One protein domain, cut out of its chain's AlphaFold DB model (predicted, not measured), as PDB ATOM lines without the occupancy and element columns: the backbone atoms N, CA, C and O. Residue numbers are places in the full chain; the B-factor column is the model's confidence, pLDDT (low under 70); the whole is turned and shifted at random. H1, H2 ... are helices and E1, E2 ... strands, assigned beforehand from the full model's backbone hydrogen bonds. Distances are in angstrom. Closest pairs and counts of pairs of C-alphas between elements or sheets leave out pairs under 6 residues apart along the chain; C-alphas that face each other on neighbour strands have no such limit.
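This is residues 66 to 184 of the 240 residues of a protein of Juglans regia (UniProt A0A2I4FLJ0). A strongly twisted sheet of five strands, curled like part of a barrel, curls round one helix, H1, and a long stretch with little named structure, residues 143 to 184, loops away from this body and comes back. The short helix H2 lies in the far part of that loop, where residues 166 to 171 stick out. The printed part has 119 residues, with two named helices and five named strands in the order E1, H1, E2, E3, E4, E5, H2. The sheet's order is E2, E3, E1, E5, E4, antiparallel throughout; the class is mixed, with under half of the residues in named elements. The whole is elongated, 51 by 31 by 20 A, and only just compact, close to loose, with a radius of gyration of the C-alphas of 15.8 A.

E1, residues 66 to 73, begins at C-alpha 66 (-45.795, -7.545, 17.453) and is 21.6 A long. H1, residues 82 to 90, spans 12.1 A. E2, residues 94 to 99, spans 14.8 A, and E3, residues 110 to 118, spans 22.7 A and bends by 60 degrees at residue 114. E4, residues 126 to 131, spans 15.3 A; E5, residues 134 to 142, spans 25.8 A and ends at C-alpha 142 (-38.758, -16.878, 21.433). H2, residues 169 to 172, spans 5.2 A and ends at C-alpha 172 (-55.249, -26.465, 37.461).

E1 is an inner strand, antiparallel to E3 at 149 degrees, with N 70 and O 113 2.8 A apart. E1 is also antiparallel to E5, with N 71 and O 141 2.8 A apart. E5 is staggered: its residues 140 to 142 pair with E1 and its residues 134 to 139 with E4. E4 and E5 form a hairpin, with N 129 and O 136 2.9 A apart. E2 and E3 form another, with N 96 and O 114 2.9 A apart. E2 and E4 are the edge strands. H1 is on the sheet; its closest C-alphas to E2 are those of Gly 89 and Val 95, 5.9 A. E1, H1 and E2 make a split strand-helix-strand unit, two strands running the same way with E3 between them in the sheet, and a right-handed crossover. Every O i to N i+4 pair of H1 is within hydrogen-bond range; H2 is too short for such a pair. H2 is not on the sheet and is apart from H1.

The two C-alphas farthest apart, those of Asp 103 and Asn 168, are 52.9 A apart. The printed part has no cut. The link from E5 to H2 is long, 26 residues. The mean pLDDT of the printed part is 86.6; residue 106, residues 158 to 160 and residues 165 to 177 are under 70.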
ATOM      1  N   GLU A  66     -47.217  -7.877  17.470       96.12
ATOM      2  CA  GLU A  66     -45.795  -7.545  17.453       96.12
ATOM      3  C   GLU A  66     -44.980  -8.630  16.738       96.12
ATOM      4  O   GLU A  66     -45.409  -9.779  16.622       96.12
ATOM      5  N   GLU A  67     -43.803  -8.253  16.248       96.81
ATOM      6  CA  GLU A  67     -42.897  -9.121  15.500       96.81
ATOM      7  C   GLU A  67     -41.906  -9.822  16.435       96.81
ATOM      8  O   GLU A  67     -41.154  -9.166  17.158       96.81
ATOM      9  N   PHE A  68     -41.849 -11.153  16.379       96.81
ATOM     10  CA  PHE A  68     -40.911 -11.966  17.153       96.81
ATOM     11  C   PHE A  68     -40.063 -12.848  16.248       96.81
ATOM     12  O   PHE A  68     -40.556 -13.440  15.291       96.81
ATOM     13  N   TRP A  69     -38.790 -12.996  16.606       97.25
ATOM     14  CA  TRP A  69     -37.969 -14.091  16.106       97.25
ATOM     15  C   TRP A  69     -38.255 -15.349  16.926       97.25
ATOM     16  O   TRP A  69     -38.109 -15.363  18.152       97.25
ATOM     17  N   VAL A  70     -38.680 -16.397  16.233       97.38
ATOM     18  CA  VAL A  70     -39.146 -17.663  16.790       97.38
ATOM     19  C   VAL A  70     -38.244 -18.783  16.282       97.38
ATOM     20  O   VAL A  70     -38.027 -18.922  15.081       97.38
ATOM     21  N   GLN A  71     -37.702 -19.578  17.201       97.12
ATOM     22  CA  GLN A  71     -36.824 -20.707  16.916       97.12
ATOM     23  C   GLN A  71     -37.597 -22.018  17.059       97.12
ATOM     24  O   GLN A  71     -38.142 -22.301  18.128       97.12
ATOM     25  N   PHE A  72     -37.596 -22.829  16.008       96.38
ATOM     26  CA  PHE A  72     -38.181 -24.166  15.964       96.38
ATOM     27  C   PHE A  72     -37.070 -25.198  16.129       96.38
ATOM     28  O   PHE A  72     -36.240 -25.385  15.237       96.38
ATOM     29  N   HIS A  73     -37.034 -25.833  17.296       95.19
ATOM     30  CA  HIS A  73     -35.970 -26.752  17.700       95.19
ATOM     31  C   HIS A  73     -36.345 -28.198  17.385       95.19
ATOM     32  O   HIS A  73     -37.523 -28.545  17.361       95.19
ATOM     33  N   ASN A  74     -35.336 -29.051  17.185       93.12
ATOM     34  CA  ASN A  74     -35.503 -30.476  16.857       93.12
ATOM     35  C   ASN A  74     -36.353 -30.726  15.597       93.12
ATOM     36  O   ASN A  74     -36.984 -31.774  15.460       93.12
ATOM     37  N   LEU A  75     -36.378 -29.761  14.675       93.00
ATOM     38  CA  LEU A  75     -37.028 -29.923  13.385       93.00
ATOM     39  C   LEU A  75     -36.191 -30.885  12.525       93.00
ATOM     40  O   LEU A  75     -34.982 -30.674  12.408       93.00
ATOM     41  N   PRO A  76     -36.777 -31.934  11.919       92.00
ATOM     42  CA  PRO A  76     -36.017 -32.820  11.047       92.00
ATOM     43  C   PRO A  76     -35.386 -32.039   9.890       92.00
ATOM     44  O   PRO A  76     -36.046 -31.190   9.292       92.00
ATOM     45  N   LEU A  77     -34.139 -32.362   9.529       90.50
ATOM     46  CA  LEU A  77     -33.359 -31.609   8.530       90.50
ATOM     47  C   LEU A  77     -34.087 -31.429   7.189       90.50
ATOM     48  O   LEU A  77     -34.004 -30.365   6.582       90.50
ATOM     49  N   ALA A  78     -34.857 -32.431   6.755       90.56
ATOM     50  CA  ALA A  78     -35.654 -32.360   5.527       90.56
ATOM     51  C   ALA A  78     -36.709 -31.230   5.541       90.56
ATOM     52  O   ALA A  78     -37.106 -30.740   4.487       90.56
ATOM     53  N   TYR A  79     -37.134 -30.791   6.727       91.44
ATOM     54  CA  TYR A  79     -38.123 -29.736   6.950       91.44
ATOM     55  C   TYR A  79     -37.466 -28.382   7.264       91.44
ATOM     56  O   TYR A  79     -38.162 -27.379   7.411       91.44
ATOM     57  N   MET A  80     -36.133 -28.314   7.350       92.19
ATOM     58  CA  MET A  80     -35.392 -27.071   7.588       92.19
ATOM     59  C   MET A  80     -35.150 -26.311   6.279       92.19
ATOM     60  O   MET A  80     -34.020 -26.087   5.853       92.19
ATOM     61  N   ASN A  81     -36.245 -25.939   5.622       92.00
ATOM     62  CA  ASN A  81     -36.248 -25.197   4.368       92.00
ATOM     63  C   ASN A  81     -37.322 -24.094   4.401       92.00
ATOM     64  O   ASN A  81     -38.194 -24.070   5.275       92.00
ATOM     65  N   ARG A  82     -37.270 -23.169   3.435       93.69
ATOM     66  CA  ARG A  82     -38.154 -21.992   3.406       93.69
ATOM     67  C   ARG A  82     -39.630 -22.370   3.301       93.69
ATOM     68  O   ARG A  82     -40.454 -21.754   3.972       93.69
ATOM     69  N   VAL A  83     -39.960 -23.371   2.487       93.88
ATOM     70  CA  VAL A  83     -41.343 -23.811   2.249       93.88
ATOM     71  C   VAL A  83     -41.964 -24.327   3.544       93.88
ATOM     72  O   VAL A  83     -42.996 -23.815   3.981       93.88
ATOM     73  N   CYS A  84     -41.294 -25.270   4.208       94.12
ATOM     74  CA  CYS A  84     -41.744 -25.818   5.484       94.12
ATOM     75  C   CYS A  84     -41.760 -24.754   6.590       94.12
ATOM     76  O   CYS A  84     -42.703 -24.708   7.377       94.12
ATOM     77  N   GLY A  85     -40.770 -23.854   6.620       95.25
ATOM     78  CA  GLY A  85     -40.738 -22.732   7.558       95.25
ATOM     79  C   GLY A  85     -41.970 -21.835   7.442       95.25
ATOM     80  O   GLY A  85     -42.635 -21.565   8.440       95.25
ATOM     81  N   VAL A  86     -42.337 -21.433   6.223       97.25
ATOM     82  CA  VAL A  86     -43.553 -20.643   5.988       97.25
ATOM     83  C   VAL A  86     -44.806 -21.410   6.420       97.25
ATOM     84  O   VAL A  86     -45.668 -20.830   7.076       97.25
ATOM     85  N   GLN A  87     -44.918 -22.699   6.084       96.38
ATOM     86  CA  GLN A  87     -46.082 -23.517   6.445       96.38
ATOM     87  C   GLN A  87     -46.260 -23.627   7.965       96.38
ATOM     88  O   GLN A  87     -47.332 -23.321   8.482       96.38
ATOM     89  N   ILE A  88     -45.203 -24.000   8.690       96.06
ATOM     90  CA  ILE A  88     -45.262 -24.151  10.148       96.06
ATOM     91  C   ILE A  88     -45.445 -22.779  10.812       96.06
ATOM     92  O   ILE A  88     -46.271 -22.642  11.713       96.06
ATOM     93  N   GLY A  89     -44.743 -21.740  10.354       97.06
ATOM     94  CA  GLY A  89     -44.855 -20.387  10.905       97.06
ATOM     95  C   GLY A  89     -46.264 -19.792  10.781       97.06
ATOM     96  O   GLY A  89     -46.743 -19.160  11.723       97.06
ATOM     97  N   LYS A  90     -46.977 -20.076   9.679       97.50
ATOM     98  CA  LYS A  90     -48.371 -19.638   9.464       97.50
ATOM     99  C   LYS A  90     -49.351 -20.162  10.514       97.50
ATOM    100  O   LYS A  90     -50.380 -19.540  10.749       97.50
ATOM    101  N   THR A  91     -49.030 -21.270  11.184       95.25
ATOM    102  CA  THR A  91     -49.845 -21.791  12.296       95.25
ATOM    103  C   THR A  91     -49.718 -20.968  13.581       95.25
ATOM    104  O   THR A  91     -50.448 -21.202  14.541       95.25
ATOM    105  N   ILE A  92     -48.745 -20.057  13.656       95.94
ATOM    106  CA  ILE A  92     -48.492 -19.193  14.816       95.94
ATOM    107  C   ILE A  92     -48.983 -17.772  14.545       95.94
ATOM    108  O   ILE A  92     -49.568 -17.146  15.426       95.94
ATOM    109  N   GLY A  93     -48.739 -17.262  13.341       96.75
ATOM    110  CA  GLY A  93     -49.072 -15.894  12.971       96.75
ATOM    111  C   GLY A  93     -48.673 -15.583  11.535       96.75
ATOM    112  O   GLY A  93     -48.468 -16.482  10.720       96.75
ATOM    113  N   ASN A  94     -48.555 -14.297  11.220       97.88
ATOM    114  CA  ASN A  94     -48.156 -13.867   9.888       97.88
ATOM    115  C   ASN A  94     -46.628 -13.976   9.737       97.88
ATOM    116  O   ASN A  94     -45.877 -13.352  10.484       97.88
ATOM    117  N   VAL A  95     -46.162 -14.796   8.793       98.31
ATOM    118  CA  VAL A  95     -44.726 -15.022   8.567       98.31
ATOM    119  C   VAL A  95     -44.153 -13.864   7.762       98.31
ATOM    120  O   VAL A  95     -44.562 -13.638   6.626       98.31
ATOM    121  N   LEU A  96     -43.180 -13.167   8.345       97.00
ATOM    122  CA  LEU A  96     -42.492 -12.041   7.715       97.00
ATOM    123  C   LEU A  96     -41.185 -12.479   7.056       97.00
ATOM    124  O   LEU A  96     -40.840 -11.999   5.981       97.00
ATOM    125  N   GLU A  97     -40.463 -13.400   7.694       96.06
ATOM    126  CA  GLU A  97     -39.142 -13.823   7.240       96.06
ATOM    127  C   GLU A  97     -38.824 -15.240   7.720       96.06
ATOM    128  O   GLU A  97     -39.193 -15.632   8.825       96.06
ATOM    129  N   VAL A  98     -38.102 -16.003   6.900       95.69
ATOM    130  CA  VAL A  98     -37.481 -17.272   7.297       95.69
ATOM    131  C   VAL A  98     -35.976 -17.104   7.114       95.69
ATOM    132  O   VAL A  98     -35.535 -16.850   5.989       95.69
ATOM    133  N   ASP A  99     -35.230 -17.224   8.212       93.44
ATOM    134  CA  ASP A  99     -33.777 -17.037   8.290       93.44
ATOM    135  C   ASP A  99     -33.075 -18.318   7.830       93.44
ATOM    136  O   ASP A  99     -32.789 -19.231   8.609       93.44
ATOM    137  N   ILE A 100     -32.898 -18.413   6.516       89.50
ATOM    138  CA  ILE A 100     -32.193 -19.485   5.816       89.50
ATOM    139  C   ILE A 100     -31.236 -18.812   4.828       89.50
ATOM    140  O   ILE A 100     -31.647 -17.823   4.208       89.50
ATOM    141  N   PRO A 101     -30.003 -19.326   4.656       83.38
ATOM    142  CA  PRO A 101     -29.071 -18.801   3.664       83.38
ATOM    143  C   PRO A 101     -29.631 -18.868   2.234       83.38
ATOM    144  O   PRO A 101     -30.588 -19.587   1.945       83.38
ATOM    145  N   ASP A 102     -29.011 -18.131   1.315       79.38
ATOM    146  CA  ASP A 102     -29.480 -18.043  -0.075       79.38
ATOM    147  C   ASP A 102     -29.413 -19.384  -0.830       79.38
ATOM    148  O   ASP A 102     -30.149 -19.582  -1.796       79.38
ATOM    149  N   ASP A 103     -28.591 -20.332  -0.365       77.81
ATOM    150  CA  ASP A 103     -28.539 -21.706  -0.884       77.81
ATOM    151  C   ASP A 103     -29.770 -22.558  -0.507       77.81
ATOM    152  O   ASP A 103     -29.956 -23.657  -1.027       77.81
ATOM    153  N   GLY A 104     -30.635 -22.044   0.374       72.44
ATOM    154  CA  GLY A 104     -31.877 -22.680   0.795       72.44
ATOM    155  C   GLY A 104     -31.720 -23.774   1.856       72.44
ATOM    156  O   GLY A 104     -32.733 -24.367   2.244       72.44
ATOM    157  N   ILE A 105     -30.506 -24.035   2.353       73.50
ATOM    158  CA  ILE A 105     -30.223 -25.125   3.294       73.50
ATOM    159  C   ILE A 105     -30.146 -24.576   4.722       73.50
ATOM    160  O   ILE A 105     -29.150 -24.011   5.164       73.50
ATOM    161  N   GLY A 106     -31.214 -24.786   5.493       68.44
ATOM    162  CA  GLY A 106     -31.316 -24.353   6.887       68.44
ATOM    163  C   GLY A 106     -30.746 -25.350   7.897       68.44
ATOM    164  O   GLY A 106     -31.339 -25.504   8.959       68.44
ATOM    165  N   TRP A 107     -29.663 -26.072   7.582       77.94
ATOM    166  CA  TRP A 107     -29.076 -27.104   8.458       77.94
ATOM    167  C   TRP A 107     -28.364 -26.498   9.673       77.94
ATOM    168  O   TRP A 107     -27.140 -26.496   9.790       77.94
ATOM    169  N   ASP A 108     -29.158 -25.967  10.590       81.62
ATOM    170  CA  ASP A 108     -28.725 -25.401  11.857       81.62
ATOM    171  C   ASP A 108     -29.371 -26.149  13.034       81.62
ATOM    172  O   ASP A 108     -30.148 -27.086  12.865       81.62
ATOM    173  N   LYS A 109     -29.067 -25.732  14.262       88.00
ATOM    174  CA  LYS A 109     -29.669 -26.264  15.493       88.00
ATOM    175  C   LYS A 109     -31.182 -26.035  15.573       88.00
ATOM    176  O   LYS A 109     -31.875 -26.753  16.291       88.00
ATOM    177  N   PHE A 110     -31.687 -25.014  14.887       93.56
ATOM    178  CA  PHE A 110     -33.097 -24.650  14.845       93.56
ATOM    179  C   PHE A 110     -33.417 -23.916  13.546       93.56
ATOM    180  O   PHE A 110     -32.545 -23.298  12.941       93.56
ATOM    181  N   LEU A 111     -34.685 -23.942  13.143       95.19
ATOM    182  CA  LEU A 111     -35.178 -23.074  12.079       95.19
ATOM    183  C   LEU A 111     -35.685 -21.772  12.704       95.19
ATOM    184  O   LEU A 111     -36.507 -21.808  13.620       95.19
ATOM    185  N   ARG A 112     -35.188 -20.629  12.236       95.75
ATOM    186  CA  ARG A 112     -35.502 -19.308  12.795       95.75
ATOM    187  C   ARG A 112     -36.428 -18.536  11.863       95.75
ATOM    188  O   ARG A 112     -36.170 -18.411  10.670       95.75
ATOM    189  N   ILE A 113     -37.539 -18.047  12.406       97.19
ATOM    190  CA  ILE A 113     -38.629 -17.443  11.632       97.19
ATOM    191  C   ILE A 113     -39.073 -16.154  12.315       97.19
ATOM    192  O   ILE A 113     -39.322 -16.152  13.520       97.19
ATOM    193  N   LYS A 114     -39.192 -15.064  11.558       97.81
ATOM    194  CA  LYS A 114     -39.793 -13.816  12.029       97.81
ATOM    195  C   LYS A 114     -41.299 -13.882  11.807       97.81
ATOM    196  O   LYS A 114     -41.752 -14.019  10.669       97.81
ATOM    197  N   ILE A 115     -42.067 -13.805  12.887       98.25
ATOM    198  CA  ILE A 115     -43.524 -13.968  12.876       98.25
ATOM    199  C   ILE A 115     -44.163 -12.774  13.581       98.25
ATOM    200  O   ILE A 115     -43.803 -12.450  14.712       98.25
ATOM    201  N   GLU A 116     -45.126 -12.131  12.927       97.56
ATOM    202  CA  GLU A 116     -46.036 -11.186  13.570       97.56
ATOM    203  C   GLU A 116     -47.130 -11.968  14.308       97.56
ATOM    204  O   GLU A 116     -47.883 -12.749  13.715       97.56
ATOM    205  N   MET A 117     -47.197 -11.770  15.621       96.00
ATOM    206  CA  MET A 117     -48.046 -12.525  16.537       96.00
ATOM    207  C   MET A 117     -48.965 -11.600  17.321       96.00
ATOM    208  O   MET A 117     -48.573 -10.495  17.695       96.00
ATOM    209  N   LYS A 118     -50.173 -12.081  17.632       94.69
ATOM    210  CA  LYS A 118     -51.110 -11.386  18.520       94.69
ATOM    211  C   LYS A 118     -50.596 -11.413  19.962       94.69
ATOM    212  O   LYS A 118     -50.196 -12.462  20.458       94.69
ATOM    213  N   LEU A 119     -50.651 -10.273  20.647       92.94
ATOM    214  CA  LEU A 119     -50.171 -10.112  22.028       92.94
ATOM    215  C   LEU A 119     -51.173 -10.591  23.086       92.94
ATOM    216  O   LEU A 119     -50.777 -10.964  24.192       92.94
ATOM    217  N   HIS A 120     -52.455 -10.617  22.719       89.88
ATOM    218  CA  HIS A 120     -53.582 -11.015  23.571       89.88
ATOM    219  C   HIS A 120     -53.973 -12.481  23.347       89.88
ATOM    220  O   HIS A 120     -55.150 -12.828  23.316       89.88
ATOM    221  N   GLN A 121     -52.986 -13.341  23.094       90.62
ATOM    222  CA  GLN A 121     -53.165 -14.784  22.947       90.62
ATOM    223  C   GLN A 121     -52.050 -15.525  23.685       90.62
ATOM    224  O   GLN A 121     -50.933 -15.021  23.828       90.62
ATOM    225  N   ALA A 122     -52.352 -16.737  24.154       91.44
ATOM    226  CA  ALA A 122     -51.356 -17.595  24.779       91.44
ATOM    227  C   ALA A 122     -50.271 -17.974  23.765       91.44
ATOM    228  O   ALA A 122     -50.570 -18.418  22.654       91.44
ATOM    229  N   LEU A 123     -49.006 -17.839  24.158       93.69
ATOM    230  CA  LEU A 123     -47.892 -18.180  23.285       93.69
ATOM    231  C   LEU A 123     -47.847 -19.682  22.976       93.69
ATOM    232  O   LEU A 123     -47.874 -20.511  23.884       93.69
ATOM    233  N   PRO A 124     -47.681 -20.079  21.711       94.50
ATOM    234  CA  PRO A 124     -47.335 -21.450  21.374       94.50
ATOM    235  C   PRO A 124     -46.079 -21.952  22.094       94.50
ATOM    236  O   PRO A 124     -45.066 -21.261  22.157       94.50
ATOM    237  N   ARG A 125     -46.118 -23.189  22.591       94.62
ATOM    238  CA  ARG A 125     -44.947 -23.862  23.196       94.62
ATOM    239  C   ARG A 125     -44.229 -24.790  22.218       94.62
ATOM    240  O   ARG A 125     -43.070 -25.145  22.416       94.62
ATOM    241  N   GLY A 126     -44.941 -25.193  21.176       95.25
ATOM    242  CA  GLY A 126     -44.482 -26.102  20.144       95.25
ATOM    243  C   GLY A 126     -45.580 -26.384  19.127       95.25
ATOM    244  O   GLY A 126     -46.697 -25.852  19.227       95.25
ATOM    245  N   ARG A 127     -45.248 -27.213  18.141       94.81
ATOM    246  CA  ARG A 127     -46.171 -27.729  17.125       94.81
ATOM    247  C   ARG A 127     -45.959 -29.224  16.951       94.81
ATOM    248  O   ARG A 127     -44.819 -29.675  16.960       94.81
ATOM    249  N   MET A 128     -47.041 -29.977  16.785       94.88
ATOM    250  CA  MET A 128     -46.949 -31.351  16.294       94.88
ATOM    251  C   MET A 128     -46.860 -31.295  14.769       94.88
ATOM    252  O   MET A 128     -47.669 -30.619  14.140       94.88
ATOM    253  N   ILE A 129     -45.885 -31.980  14.174       93.31
ATOM    254  CA  ILE A 129     -45.784 -32.126  12.716       93.31
ATOM    255  C   ILE A 129     -45.833 -33.603  12.331       93.31
ATOM    256  O   ILE A 129     -45.323 -34.454  13.062       93.31
ATOM    257  N   GLY A 130     -46.426 -33.908  11.179       91.75
ATOM    258  CA  GLY A 130     -46.400 -35.247  10.593       91.75
ATOM    259  C   GLY A 130     -45.096 -35.513   9.838       91.75
ATOM    260  O   GLY A 130     -44.743 -34.773   8.917       91.75
ATOM    261  N   VAL A 131     -44.394 -36.587  10.196       89.50
ATOM    262  CA  VAL A 131     -43.147 -37.037   9.567       89.50
ATOM    263  C   VAL A 131     -43.256 -38.529   9.284       89.50
ATOM    264  O   VAL A 131     -43.228 -39.337  10.202       89.50
ATOM    265  N   LYS A 132     -43.386 -38.904   8.005       88.62
ATOM    266  CA  LYS A 132     -43.475 -40.313   7.558       88.62
ATOM    267  C   LYS A 132     -44.530 -41.163   8.299       88.62
ATOM    268  O   LYS A 132     -44.341 -42.359   8.470       88.62
ATOM    269  N   GLY A 133     -45.645 -40.553   8.699       88.44
ATOM    270  CA  GLY A 133     -46.731 -41.225   9.425       88.44
ATOM    271  C   GLY A 133     -46.681 -41.047  10.945       88.44
ATOM    272  O   GLY A 133     -47.710 -41.214  11.592       88.44
ATOM    273  N   ASP A 134     -45.551 -40.604  11.499       91.38
ATOM    274  CA  ASP A 134     -45.410 -40.309  12.924       91.38
ATOM    275  C   ASP A 134     -45.677 -38.833  13.223       91.38
ATOM    276  O   ASP A 134     -45.423 -37.954  12.394       91.38
ATOM    277  N   LYS A 135     -46.159 -38.532  14.434       93.00
ATOM    278  CA  LYS A 135     -46.277 -37.151  14.917       93.00
ATOM    279  C   LYS A 135     -45.069 -36.797  15.783       93.00
ATOM    280  O   LYS A 135     -44.827 -37.431  16.806       93.00
ATOM    281  N   VAL A 136     -44.350 -35.744  15.408       94.19
ATOM    282  CA  VAL A 136     -43.163 -35.257  16.124       94.19
ATOM    283  C   VAL A 136     -43.472 -33.909  16.770       94.19
ATOM    284  O   VAL A 136     -43.957 -32.997  16.103       94.19
ATOM    285  N   TRP A 137     -43.181 -33.769  18.067       95.25
ATOM    286  CA  TRP A 137     -43.304 -32.492  18.774       95.25
ATOM    287  C   TRP A 137     -42.085 -31.604  18.518       95.25
ATOM    288  O   TRP A 137     -40.959 -31.961  18.865       95.25
ATOM    289  N   ILE A 138     -42.329 -30.420  17.963       96.31
ATOM    290  CA  ILE A 138     -41.326 -29.401  17.653       96.31
ATOM    291  C   ILE A 138     -41.407 -28.301  18.713       96.31
ATOM    292  O   ILE A 138     -42.317 -27.467  18.651       96.31
ATOM    293  N   PRO A 139     -40.507 -28.288  19.713       96.06
ATOM    294  CA  PRO A 139     -40.476 -27.234  20.716       96.06
ATOM    295  C   PRO A 139     -40.098 -25.881  20.104       96.06
ATOM    296  O   PRO A 139     -39.233 -25.784  19.231       96.06
ATOM    297  N   ILE A 140     -40.728 -24.824  20.613       96.25
ATOM    298  CA  ILE A 140     -40.529 -23.451  20.152       96.25
ATOM    299  C   ILE A 140     -39.901 -22.603  21.259       96.25
ATOM    300  O   ILE A 140     -40.271 -22.708  22.431       96.25
ATOM    301  N   LYS A 141     -38.974 -21.725  20.872       96.62
ATOM    302  CA  LYS A 141     -38.404 -20.684  21.734       96.62
ATOM    303  C   LYS A 141     -38.495 -19.312  21.070       96.62
ATOM    304  O   LYS A 141     -38.446 -19.207  19.851       96.62
ATOM    305  N   TYR A 142     -38.585 -18.261  21.874       96.31
ATOM    306  CA  TYR A 142     -38.758 -16.878  21.433       96.31
ATOM    307  C   TYR A 142     -37.542 -16.037  21.806       96.31
ATOM    308  O   TYR A 142     -37.128 -15.996  22.970       96.31
ATOM    309  N   GLU A 143     -36.988 -15.322  20.837       95.19
ATOM    310  CA  GLU A 143     -35.950 -14.326  21.090       95.19
ATOM    311  C   GLU A 143     -36.565 -13.039  21.636       95.19
ATOM    312  O   GLU A 143     -37.642 -12.619  21.216       95.19
ATOM    313  N   LYS A 144     -35.864 -12.399  22.584       92.88
ATOM    314  CA  LYS A 144     -36.308 -11.151  23.233       92.88
ATOM    315  C   LYS A 144     -37.755 -11.217  23.758       92.88
ATOM    316  O   LYS A 144     -38.486 -10.232  23.712       92.88
ATOM    317  N   LEU A 145     -38.162 -12.374  24.277       93.50
ATOM    318  CA  LEU A 145     -39.496 -12.580  24.834       93.50
ATOM    319  C   LEU A 145     -39.765 -11.591  25.997       93.50
ATOM    320  O   LEU A 145     -38.982 -11.561  26.947       93.50
ATOM    321  N   PRO A 146     -40.840 -10.788  25.988       92.94
ATOM    322  CA  PRO A 146     -41.203  -9.938  27.120       92.94
ATOM    323  C   PRO A 146     -41.611 -10.762  28.343       92.94
ATOM    324  O   PRO A 146     -41.590 -11.994  28.329       92.94
ATOM    325  N   LYS A 147     -41.966 -10.107  29.445       89.94
ATOM    326  CA  LYS A 147     -42.593 -10.785  30.585       89.94
ATOM    327  C   LYS A 147     -43.874 -11.486  30.111       89.94
ATOM    328  O   LYS A 147     -44.687 -10.889  29.419       89.94
ATOM    329  N   VAL A 148     -44.023 -12.757  30.475       90.12
ATOM    330  CA  VAL A 148     -45.183 -13.589  30.124       90.12
ATOM    331  C   VAL A 148     -45.815 -14.072  31.415       90.12
ATOM    332  O   VAL A 148     -45.111 -14.369  32.385       90.12
ATOM    333  N   CYS A 149     -47.135 -14.184  31.445       88.50
ATOM    334  CA  CYS A 149     -47.804 -14.879  32.526       88.50
ATOM    335  C   CYS A 149     -47.537 -16.385  32.438       88.50
ATOM    336  O   CYS A 149     -47.945 -17.034  31.480       88.50
ATOM    337  N   PHE A 150     -46.908 -16.969  33.456       86.75
ATOM    338  CA  PHE A 150     -46.623 -18.407  33.458       86.75
ATOM    339  C   PHE A 150     -47.852 -19.303  33.687       86.75
ATOM    340  O   PHE A 150     -47.771 -20.513  33.500       86.75
ATOM    341  N   MET A 151     -48.994 -18.711  34.048       83.75
ATOM    342  CA  MET A 151     -50.255 -19.432  34.233       83.75
ATOM    343  C   MET A 151     -51.022 -19.586  32.916       83.75
ATOM    344  O   MET A 151     -51.477 -20.678  32.601       83.75
ATOM    345  N   CYS A 152     -51.157 -18.507  32.137       85.75
ATOM    346  CA  CYS A 152     -51.959 -18.509  30.907       85.75
ATOM    347  C   CYS A 152     -51.140 -18.386  29.612       85.75
ATOM    348  O   CYS A 152     -51.686 -18.606  28.537       85.75
ATOM    349  N   GLY A 153     -49.857 -18.020  29.681       88.94
ATOM    350  CA  GLY A 153     -48.994 -17.861  28.509       88.94
ATOM    351  C   GLY A 153     -49.133 -16.535  27.758       88.94
ATOM    352  O   GLY A 153     -48.523 -16.393  26.701       88.94
ATOM    353  N   TYR A 154     -49.912 -15.579  28.270       90.88
ATOM    354  CA  TYR A 154     -50.122 -14.273  27.635       90.88
ATOM    355  C   TYR A 154     -48.958 -13.321  27.925       90.88
ATOM    356  O   TYR A 154     -48.423 -13.306  29.040       90.88
ATOM    357  N   ILE A 155     -48.593 -12.500  26.936       90.50
ATOM    358  CA  ILE A 155     -47.628 -11.401  27.104       90.50
ATOM    359  C   ILE A 155     -48.303 -10.217  27.801       90.50
ATOM    360  O   ILE A 155     -47.769  -9.674  28.767       90.50
ATOM    361  N   ALA A 156     -49.487  -9.837  27.322       81.12
ATOM    362  CA  ALA A 156     -50.289  -8.759  27.879       81.12
ATOM    363  C   ALA A 156     -51.597  -9.323  28.445       81.12
ATOM    364  O   ALA A 156     -52.274 -10.110  27.788       81.12
ATOM    365  N   HIS A 157     -51.944  -8.926  29.670       81.00
ATOM    366  CA  HIS A 157     -53.302  -9.096  30.181       81.00
ATOM    367  C   HIS A 157     -54.107  -7.832  29.915       81.00
ATOM    368  O   HIS A 157     -53.563  -6.727  29.947       81.00
ATOM    369  N   GLU A 158     -55.412  -8.002  29.750       66.38
ATOM    370  CA  GLU A 158     -56.364  -6.903  29.839       66.38
ATOM    371  C   GLU A 158     -56.491  -6.412  31.297       66.38
ATOM    372  O   GLU A 158     -55.960  -7.017  32.241       66.38
ATOM    373  N   ALA A 159     -57.164  -5.275  31.488       62.72
ATOM    374  CA  ALA A 159     -57.406  -4.712  32.813       62.72
ATOM    375  C   ALA A 159     -58.104  -5.756  33.711       62.72
ATOM    376  O   ALA A 159     -59.205  -6.198  33.408       62.72
ATOM    377  N   GLY A 160     -57.440  -6.178  34.796       66.81
ATOM    378  CA  GLY A 160     -57.914  -7.254  35.685       66.81
ATOM    379  C   GLY A 160     -56.913  -8.397  35.894       66.81
ATOM    380  O   GLY A 160     -57.030  -9.153  36.855       66.81
ATOM    381  N   GLY A 161     -55.864  -8.486  35.069       78.38
ATOM    382  CA  GLY A 161     -54.800  -9.477  35.248       78.38
ATOM    383  C   GLY A 161     -55.194 -10.889  34.800       78.38
ATOM    384  O   GLY A 161     -56.040 -11.074  33.933       78.38
ATOM    385  N   CYS A 162     -54.522 -11.909  35.342       80.56
ATOM    386  CA  CYS A 162     -54.746 -13.297  34.929       80.56
ATOM    387  C   CYS A 162     -55.981 -13.882  35.626       80.56
ATOM    388  O   CYS A 162     -55.918 -14.154  36.825       80.56
ATOM    389  N   THR A 163     -57.055 -14.148  34.883       74.88
ATOM    390  CA  THR A 163     -58.288 -14.766  35.412       74.88
ATOM    391  C   THR A 163     -58.080 -16.208  35.887       74.88
ATOM    392  O   THR A 163     -58.693 -16.635  36.859       74.88
ATOM    393  N   LEU A 164     -57.113 -16.931  35.309       72.94
ATOM    394  CA  LEU A 164     -56.746 -18.284  35.760       72.94
ATOM    395  C   LEU A 164     -56.111 -18.320  37.163       72.94
ATOM    396  O   LEU A 164     -55.847 -19.400  37.679       72.94
ATOM    397  N   LYS A 165     -55.816 -17.166  37.781       63.09
ATOM    398  CA  LYS A 165     -55.358 -17.112  39.179       63.09
ATOM    399  C   LYS A 165     -56.499 -17.225  40.190       63.09
ATOM    400  O   LYS A 165     -56.232 -17.621  41.319       63.09
ATOM    401  N   SER A 166     -57.720 -16.829  39.823       60.31
ATOM    402  CA  SER A 166     -58.878 -16.825  40.730       60.31
ATOM    403  C   SER A 166     -59.684 -18.125  40.699       60.31
ATOM    404  O   SER A 166     -60.463 -18.377  41.612       60.31
ATOM    405  N   GLU A 167     -59.495 -18.961  39.679       60.47
ATOM    406  CA  GLU A 167     -60.104 -20.290  39.587       60.47
ATOM    407  C   GLU A 167     -59.244 -21.304  40.368       60.47
ATOM    408  O   GLU A 167     -58.017 -21.294  40.265       60.47
ATOM    409  N   ASN A 168     -59.874 -22.142  41.203       56.69
ATOM    410  CA  ASN A 168     -59.233 -23.044  42.174       56.69
ATOM    411  C   ASN A 168     -57.934 -23.712  41.663       56.69
ATOM    412  O   ASN A 168     -57.969 -24.615  40.825       56.69
ATOM    413  N   LEU A 169     -56.795 -23.342  42.267       56.25
ATOM    414  CA  LEU A 169     -55.439 -23.850  41.978       56.25
ATOM    415  C   LEU A 169     -55.346 -25.391  41.945       56.25
ATOM    416  O   LEU A 169     -54.534 -25.942  41.205       56.25
ATOM    417  N   ALA A 170     -56.198 -26.091  42.703       56.88
ATOM    418  CA  ALA A 170     -56.238 -27.552  42.766       56.88
ATOM    419  C   ALA A 170     -56.728 -28.221  41.463       56.88
ATOM    420  O   ALA A 170     -56.233 -29.286  41.111       56.88
ATOM    421  N   GLN A 171     -57.640 -27.594  40.709       56.78
ATOM    422  CA  GLN A 171     -58.125 -28.125  39.420       56.78
ATOM    423  C   GLN A 171     -57.190 -27.784  38.246       56.78
ATOM    424  O   GLN A 171     -57.366 -28.265  37.127       56.78
ATOM    425  N   HIS A 172     -56.179 -26.945  38.482       55.22
ATOM    426  CA  HIS A 172     -55.249 -26.465  37.461       55.22
ATOM    427  C   HIS A 172     -53.790 -26.821  37.740       55.22
ATOM    428  O   HIS A 172     -52.910 -26.325  37.040       55.22
ATOM    429  N   ALA A 173     -53.520 -27.735  38.675       53.19
ATOM    430  CA  ALA A 173     -52.173 -28.237  38.961       53.19
ATOM    431  C   ALA A 173     -51.437 -28.755  37.706       53.19
ATOM    432  O   ALA A 173     -50.248 -28.503  37.566       53.19
ATOM    433  N   GLU A 174     -52.138 -29.364  36.738       54.75
ATOM    434  CA  GLU A 174     -51.554 -29.774  35.442       54.75
ATOM    435  C   GLU A 174     -51.314 -28.615  34.445       54.75
ATOM    436  O   GLU A 174     -50.522 -28.733  33.504       54.75
ATOM    437  N   LYS A 175     -51.993 -27.472  34.616       53.56
ATOM    438  CA  LYS A 175     -51.743 -26.235  33.846       53.56
ATOM    439  C   LYS A 175     -50.657 -25.368  34.484       53.56
ATOM    440  O   LYS A 175     -49.979 -24.617  33.778       53.56
ATOM    441  N   ILE A 176     -50.476 -25.477  35.799       52.28
ATOM    442  CA  ILE A 176     -49.441 -24.790  36.565       52.28
ATOM    443  C   ILE A 176     -48.074 -25.261  36.032       52.28
ATOM    444  O   ILE A 176     -47.728 -26.430  36.117       52.28
ATOM    445  N   MET A 177     -47.294 -24.334  35.458       60.56
ATOM    446  CA  MET A 177     -45.935 -24.518  34.895       60.56
ATOM    447  C   MET A 177     -45.796 -24.966  33.427       60.56
ATOM    448  O   MET A 177     -44.680 -25.268  32.998       60.56
ATOM    449  N   GLN A 178     -46.849 -24.940  32.601       73.56
ATOM    450  CA  GLN A 178     -46.660 -25.183  31.156       73.56
ATOM    451  C   GLN A 178     -45.828 -24.084  30.475       73.56
ATOM    452  O   GLN A 178     -45.137 -24.332  29.485       73.56
ATOM    453  N   PHE A 179     -45.872 -22.871  31.022       82.69
ATOM    454  CA  PHE A 179     -45.086 -21.732  30.577       82.69
ATOM    455  C   PHE A 179     -43.993 -21.435  31.600       82.69
ATOM    456  O   PHE A 179     -44.210 -21.501  32.807       82.69
ATOM    457  N   GLY A 180     -42.808 -21.079  31.117       83.38
ATOM    458  CA  GLY A 180     -41.690 -20.781  31.996       83.38
ATOM    459  C   GLY A 180     -40.494 -20.204  31.250       83.38
ATOM    460  O   GLY A 180     -40.565 -19.970  30.039       83.38
ATOM    461  N   PRO A 181     -39.363 -20.015  31.950       86.12
ATOM    462  CA  PRO A 181     -38.148 -19.444  31.370       86.12
ATOM    463  C   PRO A 181     -37.647 -20.185  30.124       86.12
ATOM    464  O   PRO A 181     -37.052 -19.561  29.252       86.12
ATOM    465  N   ARG A 182     -37.950 -21.485  29.992       87.75
ATOM    466  CA  ARG A 182     -37.563 -22.335  28.850       87.75
ATOM    467  C   ARG A 182     -38.137 -21.891  27.499       87.75
ATOM    468  O   ARG A 182     -37.622 -22.325  26.473       87.75
ATOM    469  N   LEU A 183     -39.167 -21.038  27.491       91.94
ATOM    470  CA  LEU A 183     -39.700 -20.428  26.266       91.94
ATOM    471  C   LEU A 183     -38.795 -19.329  25.711       91.94
ATOM    472  O   LEU A 183     -38.945 -18.945  24.557       91.94
ATOM    473  N   ARG A 184     -37.864 -18.807  26.510       93.50
ATOM    474  CA  ARG A 184     -36.880 -17.831  26.047       93.50
ATOM    475  C   ARG A 184     -35.796 -18.565  25.270       93.50
ATOM    476  O   ARG A 184     -35.224 -19.537  25.761       93.50
TER     477      ARG A 184